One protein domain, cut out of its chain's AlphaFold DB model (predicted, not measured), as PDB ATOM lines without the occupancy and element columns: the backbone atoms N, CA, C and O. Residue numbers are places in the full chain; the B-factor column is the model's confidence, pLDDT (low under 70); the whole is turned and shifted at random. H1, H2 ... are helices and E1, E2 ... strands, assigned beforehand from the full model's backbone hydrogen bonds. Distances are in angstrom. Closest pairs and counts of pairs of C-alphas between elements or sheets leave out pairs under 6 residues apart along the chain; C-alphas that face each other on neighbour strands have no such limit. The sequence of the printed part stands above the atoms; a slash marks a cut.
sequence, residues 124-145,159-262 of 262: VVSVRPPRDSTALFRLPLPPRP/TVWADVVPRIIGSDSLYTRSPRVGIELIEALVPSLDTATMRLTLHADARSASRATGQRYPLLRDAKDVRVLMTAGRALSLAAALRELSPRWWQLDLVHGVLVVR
ATOM      1  N   VAL A 124     196.068 258.786 126.467       93.44
ATOM      2  CA  VAL A 124     197.113 258.358 127.397       93.44
ATOM      3  C   VAL A 124     196.569 258.472 128.815       93.44
ATOM      4  O   VAL A 124     196.103 259.534 129.228       93.44
ATOM      5  N   VAL A 125     196.640 257.374 129.560       92.25
ATOM      6  CA  VAL A 125     196.127 257.247 130.924       92.25
ATOM      7  C   VAL A 125     197.272 256.864 131.855       92.25
ATOM      8  O   VAL A 125     198.009 255.911 131.597       92.25
ATOM      9  N   SER A 126     197.416 257.584 132.966       94.06
ATOM     10  CA  SER A 126     198.342 257.195 134.034       94.06
ATOM     11  C   SER A 126     197.776 256.001 134.802       94.06
ATOM     12  O   SER A 126     196.684 256.084 135.369       94.06
ATOM     13  N   VAL A 127     198.523 254.901 134.844       95.69
ATOM     14  CA  VAL A 127     198.150 253.672 135.558       95.69
ATOM     15  C   VAL A 127     199.028 253.463 136.793       95.69
ATOM     16  O   VAL A 127     199.989 254.191 137.025       95.69
ATOM     17  N   ARG A 128     198.689 252.482 137.636       95.94
ATOM     18  CA  ARG A 128     199.515 252.090 138.794       95.94
ATOM     19  C   ARG A 128     199.933 250.623 138.710       95.94
ATOM     20  O   ARG A 128     199.266 249.853 138.016       95.94
ATOM     21  N   PRO A 129     200.993 250.213 139.428       95.00
ATOM     22  CA  PRO A 129     201.344 248.803 139.547       95.00
ATOM     23  C   PRO A 129     200.167 247.961 140.068       95.00
ATOM     24  O   PRO A 129     199.350 248.474 140.848       95.00
ATOM     25  N   PRO A 130     200.054 246.694 139.633       94.31
ATOM     26  CA  PRO A 130     199.002 245.793 140.096       94.31
ATOM     27  C   PRO A 130     199.136 245.509 141.597       94.31
ATOM     28  O   PRO A 130     200.242 245.525 142.141       94.31
ATOM     29  N   ARG A 131     198.017 245.225 142.281       90.38
ATOM     30  CA  ARG A 131     198.052 244.821 143.705       90.38
ATOM     31  C   ARG A 131     198.560 243.401 143.923       90.38
ATOM     32  O   ARG A 131     199.066 243.099 144.998       90.38
ATOM     33  N   ASP A 132     198.381 242.534 142.935       90.19
ATOM     34  CA  ASP A 132     198.742 241.125 143.020       90.19
ATOM     35  C   ASP A 132     199.306 240.591 141.698       90.19
ATOM     36  O   ASP A 132     199.229 241.224 140.646       90.19
ATOM     37  N   SER A 133     199.859 239.382 141.751       89.50
ATOM     38  CA  SER A 133     200.500 238.712 140.620       89.50
ATOM     39  C   SER A 133     199.528 238.192 139.549       89.50
ATOM     40  O   SER A 133     199.946 237.505 138.615       89.50
ATOM     41  N   THR A 134     198.230 238.436 139.665       90.25
ATOM     42  CA  THR A 134     197.228 238.031 138.667       90.25
ATOM     43  C   THR A 134     196.729 239.206 137.834       90.25
ATOM     44  O   THR A 134     196.135 238.983 136.781       90.25
ATOM     45  N   ALA A 135     196.986 240.439 138.271       94.12
ATOM     46  CA  ALA A 135     196.645 241.654 137.550       94.12
ATOM     47  C   ALA A 135     197.826 242.180 136.716       94.12
ATOM     48  O   ALA A 135     198.990 241.875 136.979       94.12
ATOM     49  N   LEU A 136     197.508 242.971 135.692       95.44
ATOM     50  CA  LEU A 136     198.482 243.589 134.790       95.44
ATOM     51  C   LEU A 136     198.936 244.954 135.318       95.44
ATOM     52  O   LEU A 136     200.125 245.249 135.367       95.44
ATOM     53  N   PHE A 137     197.971 245.782 135.706       95.81
ATOM     54  CA  PHE A 137     198.137 247.130 136.249       95.81
ATOM     55  C   PHE A 137     196.794 247.591 136.824       95.81
ATOM     56  O   PHE A 137     195.793 246.875 136.741       95.81
ATOM     57  N   ARG A 138     196.752 248.799 137.384       94.75
ATOM     58  CA  ARG A 138     195.525 249.421 137.884       94.75
ATOM     59  C   ARG A 138     195.131 250.622 137.052       94.75
ATOM     60  O   ARG A 138     195.942 251.530 136.865       94.75
ATOM     61  N   LEU A 139     193.880 250.633 136.617       91.81
ATOM     62  CA  LEU A 139     193.293 251.687 135.803       91.81
ATOM     63  C   LEU A 139     192.438 252.617 136.683       91.81
ATOM     64  O   LEU A 139     191.692 252.118 137.537       91.81
ATOM     65  N   PRO A 140     192.525 253.946 136.503       89.31
ATOM     66  CA  PRO A 140     191.588 254.869 137.120       89.31
ATOM     67  C   PRO A 140     190.241 254.798 136.393       89.31
ATOM     68  O   PRO A 140     190.172 254.943 135.175       89.31
ATOM     69  N   LEU A 141     189.166 254.595 137.147       80.94
ATOM     70  CA  LEU A 141     187.796 254.611 136.646       80.94
ATOM     71  C   LEU A 141     187.032 255.789 137.262       80.94
ATOM     72  O   LEU A 141     187.228 256.093 138.449       80.94
ATOM     73  N   PRO A 142     186.166 256.463 136.483       69.88
ATOM     74  CA  PRO A 142     185.312 257.508 137.023       69.88
ATOM     75  C   PRO A 142     184.342 256.917 138.064       69.88
ATOM     76  O   PRO A 142     183.892 255.776 137.908       69.88
ATOM     77  N   PRO A 143     183.998 257.666 139.126       64.62
ATOM     78  CA  PRO A 143     182.947 257.252 140.046       64.62
ATOM     79  C   PRO A 143     181.609 257.151 139.301       64.62
ATOM     80  O   PRO A 143     181.318 257.934 138.395       64.62
ATOM     81  N   ARG A 144     180.785 256.165 139.674       58.59
ATOM     82  CA  ARG A 144     179.456 255.973 139.080       58.59
ATOM     83  C   ARG A 144     178.579 257.207 139.367       58.59
ATOM     84  O   ARG A 144     178.553 257.651 140.515       58.59
ATOM     85  N   PRO A 145     177.804 257.715 138.389       52.91
ATOM     86  CA  PRO A 145     176.734 258.664 138.673       52.91
ATOM     87  C   PRO A 145     175.712 258.003 139.606       52.91
ATOM     88  O   PRO A 145     175.160 256.948 139.282       52.91
ATOM     89  N   THR A 159     188.650 258.862 142.614       76.56
ATOM     90  CA  THR A 159     188.943 257.926 141.530       76.56
ATOM     91  C   THR A 159     189.006 256.495 142.061       76.56
ATOM     92  O   THR A 159     189.836 256.174 142.918       76.56
ATOM     93  N   VAL A 160     188.181 255.607 141.503       83.06
ATOM     94  CA  VAL A 160     188.247 254.180 141.821       83.06
ATOM     95  C   VAL A 160     189.379 253.564 141.011       83.06
ATOM     96  O   VAL A 160     189.406 253.645 139.788       83.06
ATOM     97  N   TRP A 161     190.329 252.936 141.694       89.06
ATOM     98  CA  TRP A 161     191.461 252.266 141.058       89.06
ATOM     99  C   TRP A 161     191.225 250.761 141.010       89.06
ATOM    100  O   TRP A 161     191.399 250.093 142.039       89.06
ATOM    101  N   ALA A 162     190.886 250.244 139.832       90.94
ATOM    102  CA  ALA A 162     190.586 248.832 139.615       90.94
ATOM    103  C   ALA A 162     191.778 248.075 139.022       90.94
ATOM    104  O   ALA A 162     192.450 248.584 138.126       90.94
ATOM    105  N   ASP A 163     192.034 246.863 139.511       94.19
ATOM    106  CA  ASP A 163     193.023 245.954 138.924       94.19
ATOM    107  C   ASP A 163     192.503 245.409 137.583       94.19
ATOM    108  O   ASP A 163     191.412 244.835 137.518       94.19
ATOM    109  N   VAL A 164     193.292 245.559 136.519       93.44
ATOM    110  CA  VAL A 164     193.013 244.966 135.205       93.44
ATOM    111  C   VAL A 164     193.527 243.532 135.201       93.44
ATOM    112  O   VAL A 164     194.729 243.305 135.358       93.44
ATOM    113  N   VAL A 165     192.638 242.559 135.020       93.50
ATOM    114  CA  VAL A 165     192.993 241.132 134.961       93.50
ATOM    115  C   VAL A 165     192.938 240.605 133.523       93.50
ATOM    116  O   VAL A 165     192.075 241.027 132.759       93.50
ATOM    117  N   PRO A 166     193.815 239.661 133.131       92.25
ATOM    118  CA  PRO A 166     193.878 239.120 131.772       92.25
ATOM    119  C   PRO A 166     192.771 238.085 131.505       92.25
ATOM    120  O   PRO A 166     193.037 237.012 130.986       92.25
ATOM    121  N   ARG A 167     191.532 238.355 131.912       88.00
ATOM    122  CA  ARG A 167     190.394 237.444 131.749       88.00
ATOM    123  C   ARG A 167     189.085 238.208 131.721       88.00
ATOM    124  O   ARG A 167     189.044 239.336 132.207       88.00
ATOM    125  N   ILE A 168     188.040 237.540 131.246       82.69
ATOM    126  CA  ILE A 168     186.694 238.101 131.177       82.69
ATOM    127  C   ILE A 168     186.051 238.061 132.558       82.69
ATOM    128  O   ILE A 168     186.015 237.004 133.193       82.69
ATOM    129  N   ILE A 169     185.548 239.202 133.030       78.38
ATOM    130  CA  ILE A 169     184.769 239.285 134.269       78.38
ATOM    131  C   ILE A 169     183.540 240.175 134.081       78.38
ATOM    132  O   ILE A 169     183.516 241.107 133.278       78.38
ATOM    133  N   GLY A 170     182.490 239.885 134.843       69.88
ATOM    134  CA  GLY A 170     181.298 240.723 134.847       69.88
ATOM    135  C   GLY A 170     181.577 242.116 135.420       69.88
ATOM    136  O   GLY A 170     182.487 242.318 136.233       69.88
ATOM    137  N   SER A 171     180.768 243.090 134.999       68.06
ATOM    138  CA  SER A 171     180.825 244.479 135.479       68.06
ATOM    139  C   SER A 171     180.474 244.627 136.961       68.06
ATOM    140  O   SER A 171     180.876 245.597 137.601       68.06
ATOM    141  N   ASP A 172     179.806 243.629 137.534       65.69
ATOM    142  CA  ASP A 172     179.538 243.483 138.963       65.69
ATOM    143  C   ASP A 172     180.821 243.438 139.816       65.69
ATOM    144  O   ASP A 172     180.822 243.888 140.965       65.69
ATOM    145  N   SER A 173     181.946 243.005 139.237       71.69
ATOM    146  CA  SER A 173     183.256 242.941 139.909       71.69
ATOM    147  C   SER A 173     183.786 244.305 140.383       71.69
ATOM    148  O   SER A 173     184.625 244.369 141.292       71.69
ATOM    149  N   LEU A 174     183.277 245.403 139.813       69.38
ATOM    150  CA  LEU A 174     183.616 246.776 140.196       69.38
ATOM    151  C   LEU A 174     183.134 247.154 141.598       69.38
ATOM    152  O   LEU A 174     183.722 248.034 142.226       69.38
ATOM    153  N   TYR A 175     182.086 246.497 142.092       70.94
ATOM    154  CA  TYR A 175     181.420 246.853 143.350       70.94
ATOM    155  C   TYR A 175     181.922 246.040 144.548       70.94
ATOM    156  O   TYR A 175     181.347 246.073 145.634       70.94
ATOM    157  N   THR A 176     183.016 245.306 144.360       75.31
ATOM    158  CA  THR A 176     183.655 244.532 145.421       75.31
ATOM    159  C   THR A 176     184.652 245.389 146.209       75.31
ATOM    160  O   THR A 176     185.085 246.454 145.773       75.31
ATOM    161  N   ARG A 177     185.095 244.899 147.378       76.00
ATOM    162  CA  ARG A 177     186.148 245.561 148.182       76.00
ATOM    163  C   ARG A 177     187.503 245.656 147.463       76.00
ATOM    164  O   ARG A 177     188.376 246.405 147.893       76.00
ATOM    165  N   SER A 178     187.702 244.879 146.400       82.56
ATOM    166  CA  SER A 178     188.896 244.901 145.552       82.56
ATOM    167  C   SER A 178     188.459 245.021 144.096       82.56
ATOM    168  O   SER A 178     188.361 243.995 143.423       82.56
ATOM    169  N   PRO A 179     188.169 246.249 143.623       87.50
ATOM    170  CA  PRO A 179     187.628 246.469 142.291       87.50
ATOM    171  C   PRO A 179     188.535 245.859 141.226       87.50
ATOM    172  O   PRO A 179     189.741 246.120 141.200       87.50
ATOM    173  N   ARG A 180     187.947 245.051 140.347       89.75
ATOM    174  CA  ARG A 180     188.625 244.459 139.194       89.75
ATOM    175  C   ARG A 180     187.849 244.775 137.930       89.75
ATOM    176  O   ARG A 180     186.621 244.834 137.963       89.75
ATOM    177  N   VAL A 181     188.577 244.919 136.832       88.06
ATOM    178  CA  VAL A 181     188.028 244.939 135.473       88.06
ATOM    179  C   VAL A 181     188.737 243.905 134.622       88.06
ATOM    180  O   VAL A 181     189.925 243.636 134.811       88.06
ATOM    181  N   GLY A 182     187.995 243.303 133.707       88.38
ATOM    182  CA  GLY A 182     188.561 242.364 132.761       88.38
ATOM    183  C   GLY A 182     189.266 243.085 131.619       88.38
ATOM    184  O   GLY A 182     189.098 244.293 131.406       88.38
ATOM    185  N   ILE A 183     190.091 242.339 130.893       88.44
ATOM    186  CA  ILE A 183     190.877 242.860 129.772       88.44
ATOM    187  C   ILE A 183     189.991 243.365 128.627       88.44
ATOM    188  O   ILE A 183     190.385 244.260 127.880       88.44
ATOM    189  N   GLU A 184     188.766 242.853 128.542       82.88
ATOM    190  CA  GLU A 184     187.741 243.219 127.575       82.88
ATOM    191  C   GLU A 184     187.342 244.700 127.625       82.88
ATOM    192  O   GLU A 184     186.864 245.233 126.625       82.88
ATOM    193  N   LEU A 185     187.611 245.394 128.740       83.25
ATOM    194  CA  LEU A 185     187.431 246.844 128.848       83.25
ATOM    195  C   LEU A 185     188.345 247.621 127.885       83.25
ATOM    196  O   LEU A 185     187.976 248.693 127.410       83.25
ATOM    197  N   ILE A 186     189.552 247.109 127.636       86.38
ATOM    198  CA  ILE A 186     190.605 247.818 126.892       86.38
ATOM    199  C   ILE A 186     191.049 247.093 125.625       86.38
ATOM    200  O   ILE A 186     191.756 247.679 124.812       86.38
ATOM    201  N   GLU A 187     190.646 245.839 125.424       83.69
ATOM    202  CA  GLU A 187     191.165 245.005 124.337       83.69
ATOM    203  C   GLU A 187     190.882 245.550 122.933       83.69
ATOM    204  O   GLU A 187     191.639 245.278 122.005       83.69
ATOM    205  N   ALA A 188     189.811 246.332 122.772       81.25
ATOM    206  CA  ALA A 188     189.458 246.951 121.497       81.25
ATOM    207  C   ALA A 188     190.397 248.107 121.111       81.25
ATOM    208  O   ALA A 188     190.394 248.518 119.955       81.25
ATOM    209  N   LEU A 189     191.188 248.618 122.061       89.00
ATOM    210  CA  LEU A 189     192.055 249.787 121.902       89.00
ATOM    211  C   LEU A 189     193.548 249.419 121.913       89.00
ATOM    212  O   LEU A 189     194.379 250.231 122.311       89.00
ATOM    213  N   VAL A 190     193.885 248.171 121.563       92.19
ATOM    214  CA  VAL A 190     195.259 247.649 121.384       92.19
ATOM    215  C   VAL A 190     196.281 248.243 122.379       92.19
ATOM    216  O   VAL A 190     197.232 248.917 121.968       92.19
ATOM    217  N   PRO A 191     196.067 248.084 123.700       95.44
ATOM    218  CA  PRO A 191     196.735 248.893 124.712       95.44
ATOM    219  C   PRO A 191     198.250 248.690 124.705       95.44
ATOM    220  O   PRO A 191     198.725 247.553 124.646       95.44
ATOM    221  N   SER A 192     199.008 249.778 124.845       96.81
ATOM    222  CA  SER A 192     200.451 249.725 125.097       96.81
ATOM    223  C   SER A 192     200.814 250.376 126.421       96.81
ATOM    224  O   SER A 192     200.356 251.484 126.690       96.81
ATOM    225  N   LEU A 193     201.674 249.741 127.210       97.56
ATOM    226  CA  LEU A 193     202.129 250.247 128.498       97.56
ATOM    227  C   LEU A 193     203.642 250.454 128.484       97.56
ATOM    228  O   LEU A 193     204.402 249.520 128.237       97.56
ATOM    229  N   ASP A 194     204.061 251.668 128.820       97.75
ATOM    230  CA  ASP A 194     205.425 251.952 129.255       97.75
ATOM    231  C   ASP A 194     205.526 251.673 130.763       97.75
ATOM    232  O   ASP A 194     204.841 252.312 131.569       97.75
ATOM    233  N   THR A 195     206.332 250.682 131.151       95.94
ATOM    234  CA  THR A 195     206.402 250.199 132.541       95.94
ATOM    235  C   THR A 195     207.254 251.096 133.435       95.94
ATOM    236  O   THR A 195     207.084 251.075 134.652       95.94
ATOM    237  N   ALA A 196     208.127 251.925 132.854       94.81
ATOM    238  CA  ALA A 196     208.948 252.875 133.598       94.81
ATOM    239  C   ALA A 196     208.138 254.111 134.014       94.81
ATOM    240  O   ALA A 196     208.251 254.589 135.140       94.81
ATOM    241  N   THR A 197     207.300 254.618 133.111       96.94
ATOM    242  CA  THR A 197     206.484 255.821 133.336       96.94
ATOM    243  C   THR A 197     205.059 255.510 133.787       96.94
ATOM    244  O   THR A 197     204.326 256.423 134.165       96.94
ATOM    245  N   MET A 198     204.658 254.234 133.747       97.19
ATOM    246  CA  MET A 198     203.295 253.771 134.015       97.19
ATOM    247  C   MET A 198     202.244 254.528 133.192       97.19
ATOM    248  O   MET A 198     201.181 254.912 133.689       97.19
ATOM    249  N   ARG A 199     202.554 254.742 131.909       97.50
ATOM    250  CA  ARG A 199     201.659 255.376 130.938       97.50
ATOM    251  C   ARG A 199     201.068 254.333 130.003       97.50
ATOM    252  O   ARG A 199     201.789 253.688 129.243       97.50
ATOM    253  N   LEU A 200     199.749 254.195 130.069       96.69
ATOM    254  CA  LEU A 200     198.957 253.366 129.174       96.69
ATOM    255  C   LEU A 200     198.479 254.218 127.999       96.69
ATOM    256  O   LEU A 200     197.741 255.178 128.206       96.69
ATOM    257  N   THR A 201     198.849 253.846 126.783       95.69
ATOM    258  CA  THR A 201     198.294 254.420 125.555       95.69
ATOM    259  C   THR A 201     197.256 253.466 124.983       95.69
ATOM    260  O   THR A 201     197.520 252.273 124.825       95.69
ATOM    261  N   LEU A 202     196.079 254.000 124.678       93.44
ATOM    262  CA  LEU A 202     194.962 253.284 124.072       93.44
ATOM    263  C   LEU A 202     194.891 253.674 122.599       93.44
ATOM    264  O   LEU A 202     194.586 254.818 122.303       93.44
ATOM    265  N   HIS A 203     195.187 252.761 121.684       91.81
ATOM    266  CA  HIS A 203     195.276 253.020 120.247       91.81
ATOM    267  C   HIS A 203     193.946 252.704 119.557       91.81
ATOM    268  O   HIS A 203     193.436 251.594 119.680       91.81
ATOM    269  N   ALA A 204     193.398 253.649 118.792       86.94
ATOM    270  CA  ALA A 204     192.208 253.406 117.970       86.94
ATOM    271  C   ALA A 204     192.495 252.439 116.808       86.94
ATOM    272  O   ALA A 204     191.638 251.652 116.401       86.94
ATOM    273  N   ASP A 205     193.708 252.516 116.253       86.62
ATOM    274  CA  ASP A 205     194.131 251.685 115.131       86.62
ATOM    275  C   ASP A 205     194.366 250.242 115.595       86.62
ATOM    276  O   ASP A 205     195.363 249.929 116.256       86.62
ATOM    277  N   ALA A 206     193.472 249.346 115.169       79.25
ATOM    278  CA  ALA A 206     193.575 247.908 115.400       79.25
ATOM    279  C   ALA A 206     194.887 247.308 114.860       79.25
ATOM    280  O   ALA A 206     195.292 246.235 115.289       79.25
ATOM    281  N   ARG A 207     195.569 247.980 113.921       85.88
ATOM    282  CA  ARG A 207     196.856 247.553 113.355       85.88
ATOM    283  C   ARG A 207     198.060 248.226 114.006       85.88
ATOM    284  O   ARG A 207     199.182 247.986 113.557       85.88
ATOM    285  N   SER A 208     197.886 249.039 115.043       90.44
ATOM    286  CA  SER A 208     198.990 249.740 115.718       90.44
ATOM    287  C   SER A 208     200.127 248.792 116.137       90.44
ATOM    288  O   SER A 208     201.293 249.068 115.850       90.44
ATOM    289  N   ALA A 209     199.804 247.613 116.679       90.38
ATOM    290  CA  ALA A 209     200.794 246.602 117.061       90.38
ATOM    291  C   ALA A 209     201.586 246.023 115.872       90.38
ATOM    292  O   ALA A 209     202.746 245.634 116.028       90.38
ATOM    293  N   SER A 210     201.017 245.998 114.661       89.12
ATOM    294  CA  SER A 210     201.734 245.531 113.464       89.12
ATOM    295  C   SER A 210     202.933 246.423 113.125       89.12
ATOM    296  O   SER A 210     203.960 245.918 112.674       89.12
ATOM    297  N   ARG A 211     202.832 247.724 113.426       91.56
ATOM    298  CA  ARG A 211     203.886 248.725 113.206       91.56
ATOM    299  C   ARG A 211     204.857 248.841 114.381       91.56
ATOM    300  O   ARG A 211     205.920 249.438 114.237       91.56
ATOM    301  N   ALA A 212     204.513 248.289 115.542       93.31
ATOM    302  CA  ALA A 212     205.390 248.312 116.699       93.31
ATOM    303  C   ALA A 212     206.663 247.487 116.443       93.31
ATOM    304  O   ALA A 212     206.621 246.360 115.949       93.31
ATOM    305  N   THR A 213     207.818 248.031 116.813       94.75
ATOM    306  CA  THR A 213     209.067 247.266 116.896       94.75
ATOM    307  C   THR A 213     209.081 246.414 118.170       94.75
ATOM    308  O   THR A 213     208.315 246.681 119.097       94.75
ATOM    309  N   GLY A 214     209.932 245.389 118.224       95.81
ATOM    310  CA  GLY A 214     210.076 244.518 119.395       95.81
ATOM    311  C   GLY A 214     209.825 243.041 119.106       95.81
ATOM    312  O   GLY A 214     209.447 242.650 117.994       95.81
ATOM    313  N   GLN A 215     210.056 242.218 120.127       97.06
ATOM    314  CA  GLN A 215     209.829 240.780 120.054       97.06
ATOM    315  C   GLN A 215     208.330 240.486 120.123       97.06
ATOM    316  O   GLN A 215     207.600 241.111 120.892       97.06
ATOM    317  N   ARG A 216     207.870 239.537 119.304       96.62
ATOM    318  CA  ARG A 216     206.457 239.165 119.181       96.62
ATOM    319  C   ARG A 216     206.212 237.785 119.763       96.62
ATOM    320  O   ARG A 216     206.910 236.837 119.412       96.62
ATOM    321  N   TYR A 217     205.182 237.686 120.588       96.19
ATOM    322  CA  TYR A 217     204.737 236.447 121.206       96.19
ATOM    323  C   TYR A 217     203.289 236.161 120.800       96.19
ATOM    324  O   TYR A 217     202.433 237.033 120.976       96.19
ATOM    325  N   PRO A 218     202.986 234.966 120.266       94.50
ATOM    326  CA  PRO A 218     201.612 234.563 120.005       94.50
ATOM    327  C   PRO A 218     200.790 234.514 121.292       94.50
ATOM    328  O   PRO A 218     201.285 234.102 122.348       94.50
ATOM    329  N   LEU A 219     199.511 234.861 121.177       93.56
ATOM    330  CA  LEU A 219     198.539 234.816 122.259       93.56
ATOM    331  C   LEU A 219     197.368 233.893 121.939       93.56
ATOM    332  O   LEU A 219     196.916 233.803 120.799       93.56
ATOM    333  N   LEU A 220     196.828 233.278 122.986       91.62
ATOM    334  CA  LEU A 220     195.511 232.656 122.973       91.62
ATOM    335  C   LEU A 220     194.745 233.089 124.214       91.62
ATOM    336  O   LEU A 220     195.242 232.956 125.330       91.62
ATOM    337  N   ARG A 221     193.521 233.567 124.023       88.88
ATOM    338  CA  ARG A 221     192.616 233.940 125.111       88.88
ATOM    339  C   ARG A 221     191.513 232.911 125.274       88.88
ATOM    340  O   ARG A 221     191.019 232.366 124.296       88.88
ATOM    341  N   ASP A 222     191.080 232.680 126.498       82.75
ATOM    342  CA  ASP A 222     189.815 232.021 126.799       82.75
ATOM    343  C   ASP A 222     189.060 232.820 127.871       82.75
ATOM    344  O   ASP A 222     189.466 233.916 128.252       82.75
ATOM    345  N   ALA A 223     187.924 232.302 128.339       75.62
ATOM    346  CA  ALA A 223     187.112 232.992 129.340       75.62
ATOM    347  C   ALA A 223     187.862 233.243 130.663       75.62
ATOM    348  O   ALA A 223     187.494 234.138 131.419       75.62
ATOM    349  N   LYS A 224     188.879 232.432 130.972       83.44
ATOM    350  CA  LYS A 224     189.564 232.418 132.266       83.44
ATOM    351  C   LYS A 224     190.916 233.114 132.242       83.44
ATOM    352  O   LYS A 224     191.356 233.521 133.317       83.44
ATOM    353  N   ASP A 225     191.573 233.205 131.086       89.44
ATOM    354  CA  ASP A 225     192.913 233.786 130.983       89.44
ATOM    355  C   ASP A 225     193.312 234.180 129.547       89.44
ATOM    356  O   ASP A 225     192.777 233.668 128.559       89.44
ATOM    357  N   VAL A 226     194.337 235.025 129.432       93.38
ATOM    358  CA  VAL A 226     195.115 235.267 128.213       93.38
ATOM    359  C   VAL A 226     196.459 234.599 128.401       93.38
ATOM    360  O   VAL A 226     197.166 234.867 129.369       93.38
ATOM    361  N   ARG A 227     196.845 233.747 127.460       93.44
ATOM    362  CA  ARG A 227     198.092 232.996 127.522       93.44
ATOM    363  C   ARG A 227     199.033 233.393 126.412       93.44
ATOM    364  O   ARG A 227     198.604 233.697 125.305       93.44
ATOM    365  N   VAL A 228     200.315 233.368 126.741       95.56
ATOM    366  CA  VAL A 228     201.435 233.772 125.901       95.56
ATOM    367  C   VAL A 228     202.260 232.539 125.599       95.56
ATOM    368  O   VAL A 228     202.715 231.861 126.525       95.56
ATOM    369  N   LEU A 229     202.444 232.230 124.318       95.25
ATOM    370  CA  LEU A 229     203.340 231.161 123.902       95.25
ATOM    371  C   LEU A 229     204.775 231.675 123.967       95.25
ATOM    372  O   LEU A 229     205.202 232.442 123.109       95.25
ATOM    373  N   MET A 230     205.508 231.249 124.993       94.12
ATOM    374  CA  MET A 230     206.900 231.646 125.205       94.12
ATOM    375  C   MET A 230     207.813 230.910 124.226       94.12
ATOM    376  O   MET A 230     208.651 231.512 123.563       94.12
ATOM    377  N   THR A 231     207.616 229.597 124.123       90.81
ATOM    378  CA  THR A 231     208.288 228.695 123.183       90.81
ATOM    379  C   THR A 231     207.342 227.550 122.839       90.81
ATOM    380  O   THR A 231     206.338 227.341 123.524       90.81
ATOM    381  N   ALA A 232     207.675 226.744 121.826       87.12
ATOM    382  CA  ALA A 232     206.967 225.488 121.591       87.12
ATOM    383  C   ALA A 232     206.920 224.663 122.887       87.12
ATOM    384  O   ALA A 232     207.937 224.505 123.566       87.12
ATOM    385  N   GLY A 233     205.735 224.184 123.265       88.06
ATOM    386  CA  GLY A 233     205.582 223.399 124.490       88.06
ATOM    387  C   GLY A 233     205.411 224.205 125.782       88.06
ATOM    388  O   GLY A 233     205.149 223.616 126.830       88.06
ATOM    389  N   ARG A 234     205.571 225.536 125.743       91.94
ATOM    390  CA  ARG A 234     205.604 226.380 126.945       91.94
ATOM    391  C   ARG A 234     204.754 227.633 126.771       91.94
ATOM    392  O   ARG A 234     205.144 228.579 126.089       91.94
ATOM    393  N   ALA A 235     203.619 227.657 127.464       92.62
ATOM    394  CA  ALA A 235     202.745 228.819 127.554       92.62
ATOM    395  C   ALA A 235     202.600 229.288 129.006       92.62
ATOM    396  O   ALA A 235     202.530 228.470 129.923       92.62
ATOM    397  N   LEU A 236     202.528 230.602 129.203       94.19
ATOM    398  CA  LEU A 236     202.313 231.248 130.501       94.19
ATOM    399  C   LEU A 236     201.048 232.106 130.454       94.19
ATOM    400  O   LEU A 236     200.624 232.505 129.373       94.19
ATOM    401  N   SER A 237     200.455 232.425 131.606       94.31
ATOM    402  CA  SER A 237     199.461 233.507 131.665       94.31
ATOM    403  C   SER A 237     200.110 234.840 131.296       94.31
ATOM    404  O   SER A 237     201.310 235.022 131.507       94.31
ATOM    405  N   LEU A 238     199.338 235.797 130.787       96.12
ATOM    406  CA  LEU A 238     199.850 237.107 130.379       96.12
ATOM    407  C   LEU A 238     200.570 237.819 131.528       96.12
ATOM    408  O   LEU A 238     201.678 238.317 131.349       96.12
ATOM    409  N   ALA A 239     199.991 237.790 132.730       95.00
ATOM    410  CA  ALA A 239     200.621 238.372 133.911       95.00
ATOM    411  C   ALA A 239     201.949 237.674 134.268       95.00
ATOM    412  O   ALA A 239     202.909 238.339 134.655       95.00
ATOM    413  N   ALA A 240     202.029 236.344 134.137       95.50
ATOM    414  CA  ALA A 240     203.262 235.599 134.393       95.50
ATOM    415  C   ALA A 240     204.327 235.845 133.315       95.50
ATOM    416  O   ALA A 240     205.486 236.056 133.657       95.50
ATOM    417  N   ALA A 241     203.933 235.885 132.040       97.00
ATOM    418  CA  ALA A 241     204.822 236.179 130.923       97.00
ATOM    419  C   ALA A 241     205.431 237.581 131.039       97.00
ATOM    420  O   ALA A 241     206.641 237.728 130.922       97.00
ATOM    421  N   LEU A 242     204.625 238.605 131.340       97.06
ATOM    422  CA  LEU A 242     205.127 239.971 131.519       97.06
ATOM    423  C   LEU A 242     206.087 240.092 132.708       97.06
ATOM    424  O   LEU A 242     207.040 240.861 132.633       97.06
ATOM    425  N   ARG A 243     205.891 239.319 133.783       95.50
ATOM    426  CA  ARG A 243     206.869 239.253 134.880       95.50
ATOM    427  C   ARG A 243     208.167 238.576 134.461       95.50
ATOM    428  O   ARG A 243     209.232 239.099 134.757       95.50
ATOM    429  N   GLU A 244     208.080 237.429 133.792       96.88
ATOM    430  CA  GLU A 244     209.268 236.697 133.343       96.88
ATOM    431  C   GLU A 244     210.091 237.520 132.344       96.88
ATOM    432  O   GLU A 244     211.308 237.589 132.463       96.88
ATOM    433  N   LEU A 245     209.423 238.188 131.403       97.19
ATOM    434  CA  LEU A 245     210.067 239.038 130.401       97.19
ATOM    435  C   LEU A 245     210.552 240.373 130.976       97.19
ATOM    436  O   LEU A 245     211.493 240.947 130.440       97.19
ATOM    437  N   SER A 246     209.897 240.875 132.032       96.31
ATOM    438  CA  SER A 246     210.160 242.185 132.650       96.31
ATOM    439  C   SER A 246     210.383 243.319 131.627       96.31
ATOM    440  O   SER A 246     211.386 244.033 131.707       96.31
ATOM    441  N   PRO A 247     209.482 243.497 130.638       97.38
ATOM    442  CA  PRO A 247     209.715 244.435 129.551       97.38
ATOM    443  C   PRO A 247     209.610 245.884 130.032       97.38
ATOM    444  O   PRO A 247     208.809 246.215 130.913       97.38
ATOM    445  N   ARG A 248     210.378 246.776 129.402       97.38
ATOM    446  CA  ARG A 248     210.254 248.227 129.627       97.38
ATOM    447  C   ARG A 248     209.019 248.789 128.938       97.38
ATOM    448  O   ARG A 248     208.465 249.802 129.362       97.38
ATOM    449  N   TRP A 249     208.578 248.119 127.880       97.81
ATOM    450  CA  TRP A 249     207.373 248.473 127.157       97.81
ATOM    451  C   TRP A 249     206.715 247.232 126.568       97.81
ATOM    452  O   TRP A 249     207.388 246.318 126.089       97.81
ATOM    453  N   TRP A 250     205.388 247.207 126.549       98.00
ATOM    454  CA  TRP A 250     204.649 246.174 125.837       98.00
ATOM    455  C   TRP A 250     203.386 246.722 125.185       98.00
ATOM    456  O   TRP A 250     202.830 247.721 125.633       98.00
ATOM    457  N   GLN A 251     202.915 246.045 124.141       97.50
ATOM    458  CA  GLN A 251     201.639 246.311 123.486       97.50
ATOM    459  C   GLN A 251     200.877 245.016 123.243       97.50
ATOM    460  O   GLN A 251     201.431 244.034 122.748       97.50
ATOM    461  N   LEU A 252     199.601 245.033 123.610       95.50
ATOM    462  CA  LEU A 252     198.717 243.884 123.572       95.50
ATOM    463  C   LEU A 252     197.698 244.046 122.446       95.50
ATOM    464  O   LEU A 252     196.861 244.942 122.479       95.50
ATOM    465  N   ASP A 253     197.732 243.127 121.491       92.12
ATOM    466  CA  ASP A 253     196.776 243.042 120.397       92.12
ATOM    467  C   ASP A 253     196.045 241.702 120.472       92.12
ATOM    468  O   ASP A 253     196.452 240.689 119.901       92.12
ATOM    469  N   LEU A 254     194.953 241.692 121.236       88.69
ATOM    470  CA  LEU A 254     194.117 240.502 121.392       88.69
ATOM    471  C   LEU A 254     193.292 240.186 120.145       88.69
ATOM    472  O   LEU A 254     192.851 239.049 120.002       88.69
ATOM    473  N   VAL A 255     193.092 241.158 119.250       83.38
ATOM    474  CA  VAL A 255     192.350 240.961 117.996       83.38
ATOM    475  C   VAL A 255     193.174 240.119 117.026       83.38
ATOM    476  O   VAL A 255     192.640 239.214 116.390       83.38
ATOM    477  N   HIS A 256     194.480 240.372 116.956       86.44
ATOM    478  CA  HIS A 256     195.399 239.613 116.110       86.44
ATOM    479  C   HIS A 256     196.180 238.530 116.871       86.44
ATOM    480  O   HIS A 256     197.009 237.842 116.277       86.44
ATOM    481  N   GLY A 257     195.921 238.365 118.171       90.44
ATOM    482  CA  GLY A 257     196.531 237.326 118.996       90.44
ATOM    483  C   GLY A 257     198.042 237.501 119.158       90.44
ATOM    484  O   GLY A 257     198.784 236.526 119.052       90.44
ATOM    485  N   VAL A 258     198.514 238.729 119.395       93.62
ATOM    486  CA  VAL A 258     199.945 239.026 119.541       93.62
ATOM    487  C   VAL A 258     200.241 239.963 120.712       93.62
ATOM    488  O   VAL A 258     199.547 240.947 120.958       93.62
ATOM    489  N   LEU A 259     201.312 239.650 121.436       96.69
ATOM    490  CA  LEU A 259     201.965 240.528 122.401       96.69
ATOM    491  C   LEU A 259     203.288 240.997 121.799       96.69
ATOM    492  O   LEU A 259     204.097 240.174 121.369       96.69
ATOM    493  N   VAL A 260     203.521 242.304 121.791       97.94
ATOM    494  CA  VAL A 260     204.798 242.905 121.390       97.94
ATOM    495  C   VAL A 260     205.496 243.433 122.636       97.94
ATOM    496  O   VAL A 260     204.863 244.123 123.428       97.94
ATOM    497  N   VAL A 261     206.782 243.135 122.818       98.06
ATOM    498  CA  VAL A 261     207.571 243.599 123.973       98.06
ATOM    499  C   VAL A 261     208.901 244.224 123.552       98.06
ATOM    500  O   VAL A 261     209.468 243.854 122.517       98.06
ATOM    501  N   ARG A 262     209.391 245.165 124.365       95.94
ATOM    502  CA  ARG A 262     210.700 245.820 124.253       95.94
ATOM    503  C   ARG A 262     211.374 245.949 125.615       95.94
ATOM    504  O   ARG A 262     210.656 246.149 126.626       95.94
TER     505      ARG A 262
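Overview. This is residues 124 to 145 and 159 to 262 of the 262 residues of an uncharacterized protein of Gemmatimonadaceae bacterium (UniProt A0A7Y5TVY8). A strongly twisted sheet of eight strands curls round one helix, H3, and makes the larger lobe; a small sheet, E2 E3 E4, with H1 on it, makes the other lobe, toward the opposite end of the long axis. Printed are 126 residues, with three named helices and eleven named strands in the order E1 E2 E3 H1 E4 E5 E6 H2 E7 E8 E9 H3 E10 E11. The large sheet runs E1 E6 E5 E10 E11 E7 E8 E9, all antiparallel; the small one runs E2 E3 E4, mixed. The class is mixed, helices and strands; the whole is compact, with a radius of gyration of the C-alphas of 13.9 A, and elongated, spanning 44 by 29 by 24 A.

Arrangement. E1, residues 124 to 126, is an edge strand, antiparallel to E6, residues 199 to 202, with N 125 and O 200 2.8 A apart. E2, residues 137 to 141, is antiparallel to E3, residues 160 to 165, with N 139 and O 162 at 2.9 A. E3, H1, residues 171 to 175, and E4, residues 180 to 182, form a strand-helix-strand unit, two parallel neighbour strands with a helix between; N 181 and O 163 are 2.9 A apart. H1 is on this sheet at a height over the sheet of 7.9 A, only just over none of its strands, with 2 C-alphas falling on E3 and 2 on E4. E5, residues 192 to 194, forms a hairpin with E6, with N 201 and O 192 at 2.8 A. H2, residues 208 to 211, only grazes the large sheet. E7, residues 215 to 221, E8, residues 226 to 231, and E9, residues 234 to 237, form a meander, each strand the antiparallel neighbour of the one before; N 227 and O 220, and N 228 and O 236, are each 2.8 A apart. H3, residues 238 to 245, is on the large sheet, its closest C-alpha pair with E8 being Arg 227 and Leu 238, 5.3 A. E10, residues 249 to 253, and E11, residues 258 to 261, form a hairpin, with N 251 and O 260 at 2.8 A. E7 is staggered, pairing with E11 over 215 to 218 and with E8 over 219 to 221. Every O i to N i+4 pair is within hydrogen-bond range in H3; H1 has 0 of 1, but 2 of 2 O i to N i+3 pairs, and H2 is too short for an O i to N i+4 pair.

Along the chain. E1 begins at C-alpha 124, (197.113, 258.358, 127.397). From first to last C-alpha, E7 is 19.2 A long, E8 15.6 A, E3 15.5 A and H3 10.4 A. E11 ends at C-alpha 261, (207.571, 243.599, 123.973).

Size, cuts and confidence. The C-alphas of Pro 145 and Ala 232, the two farthest apart, are 48.0 A apart. Residues 146 to 158 are cut out, with 12.6 A between C-alphas 145 and 159. Of the links that are printed whole, none is long. Mean pLDDT of the printed part is 89.4; residues 142 to 145, 170 to 172 and 174 are under 70.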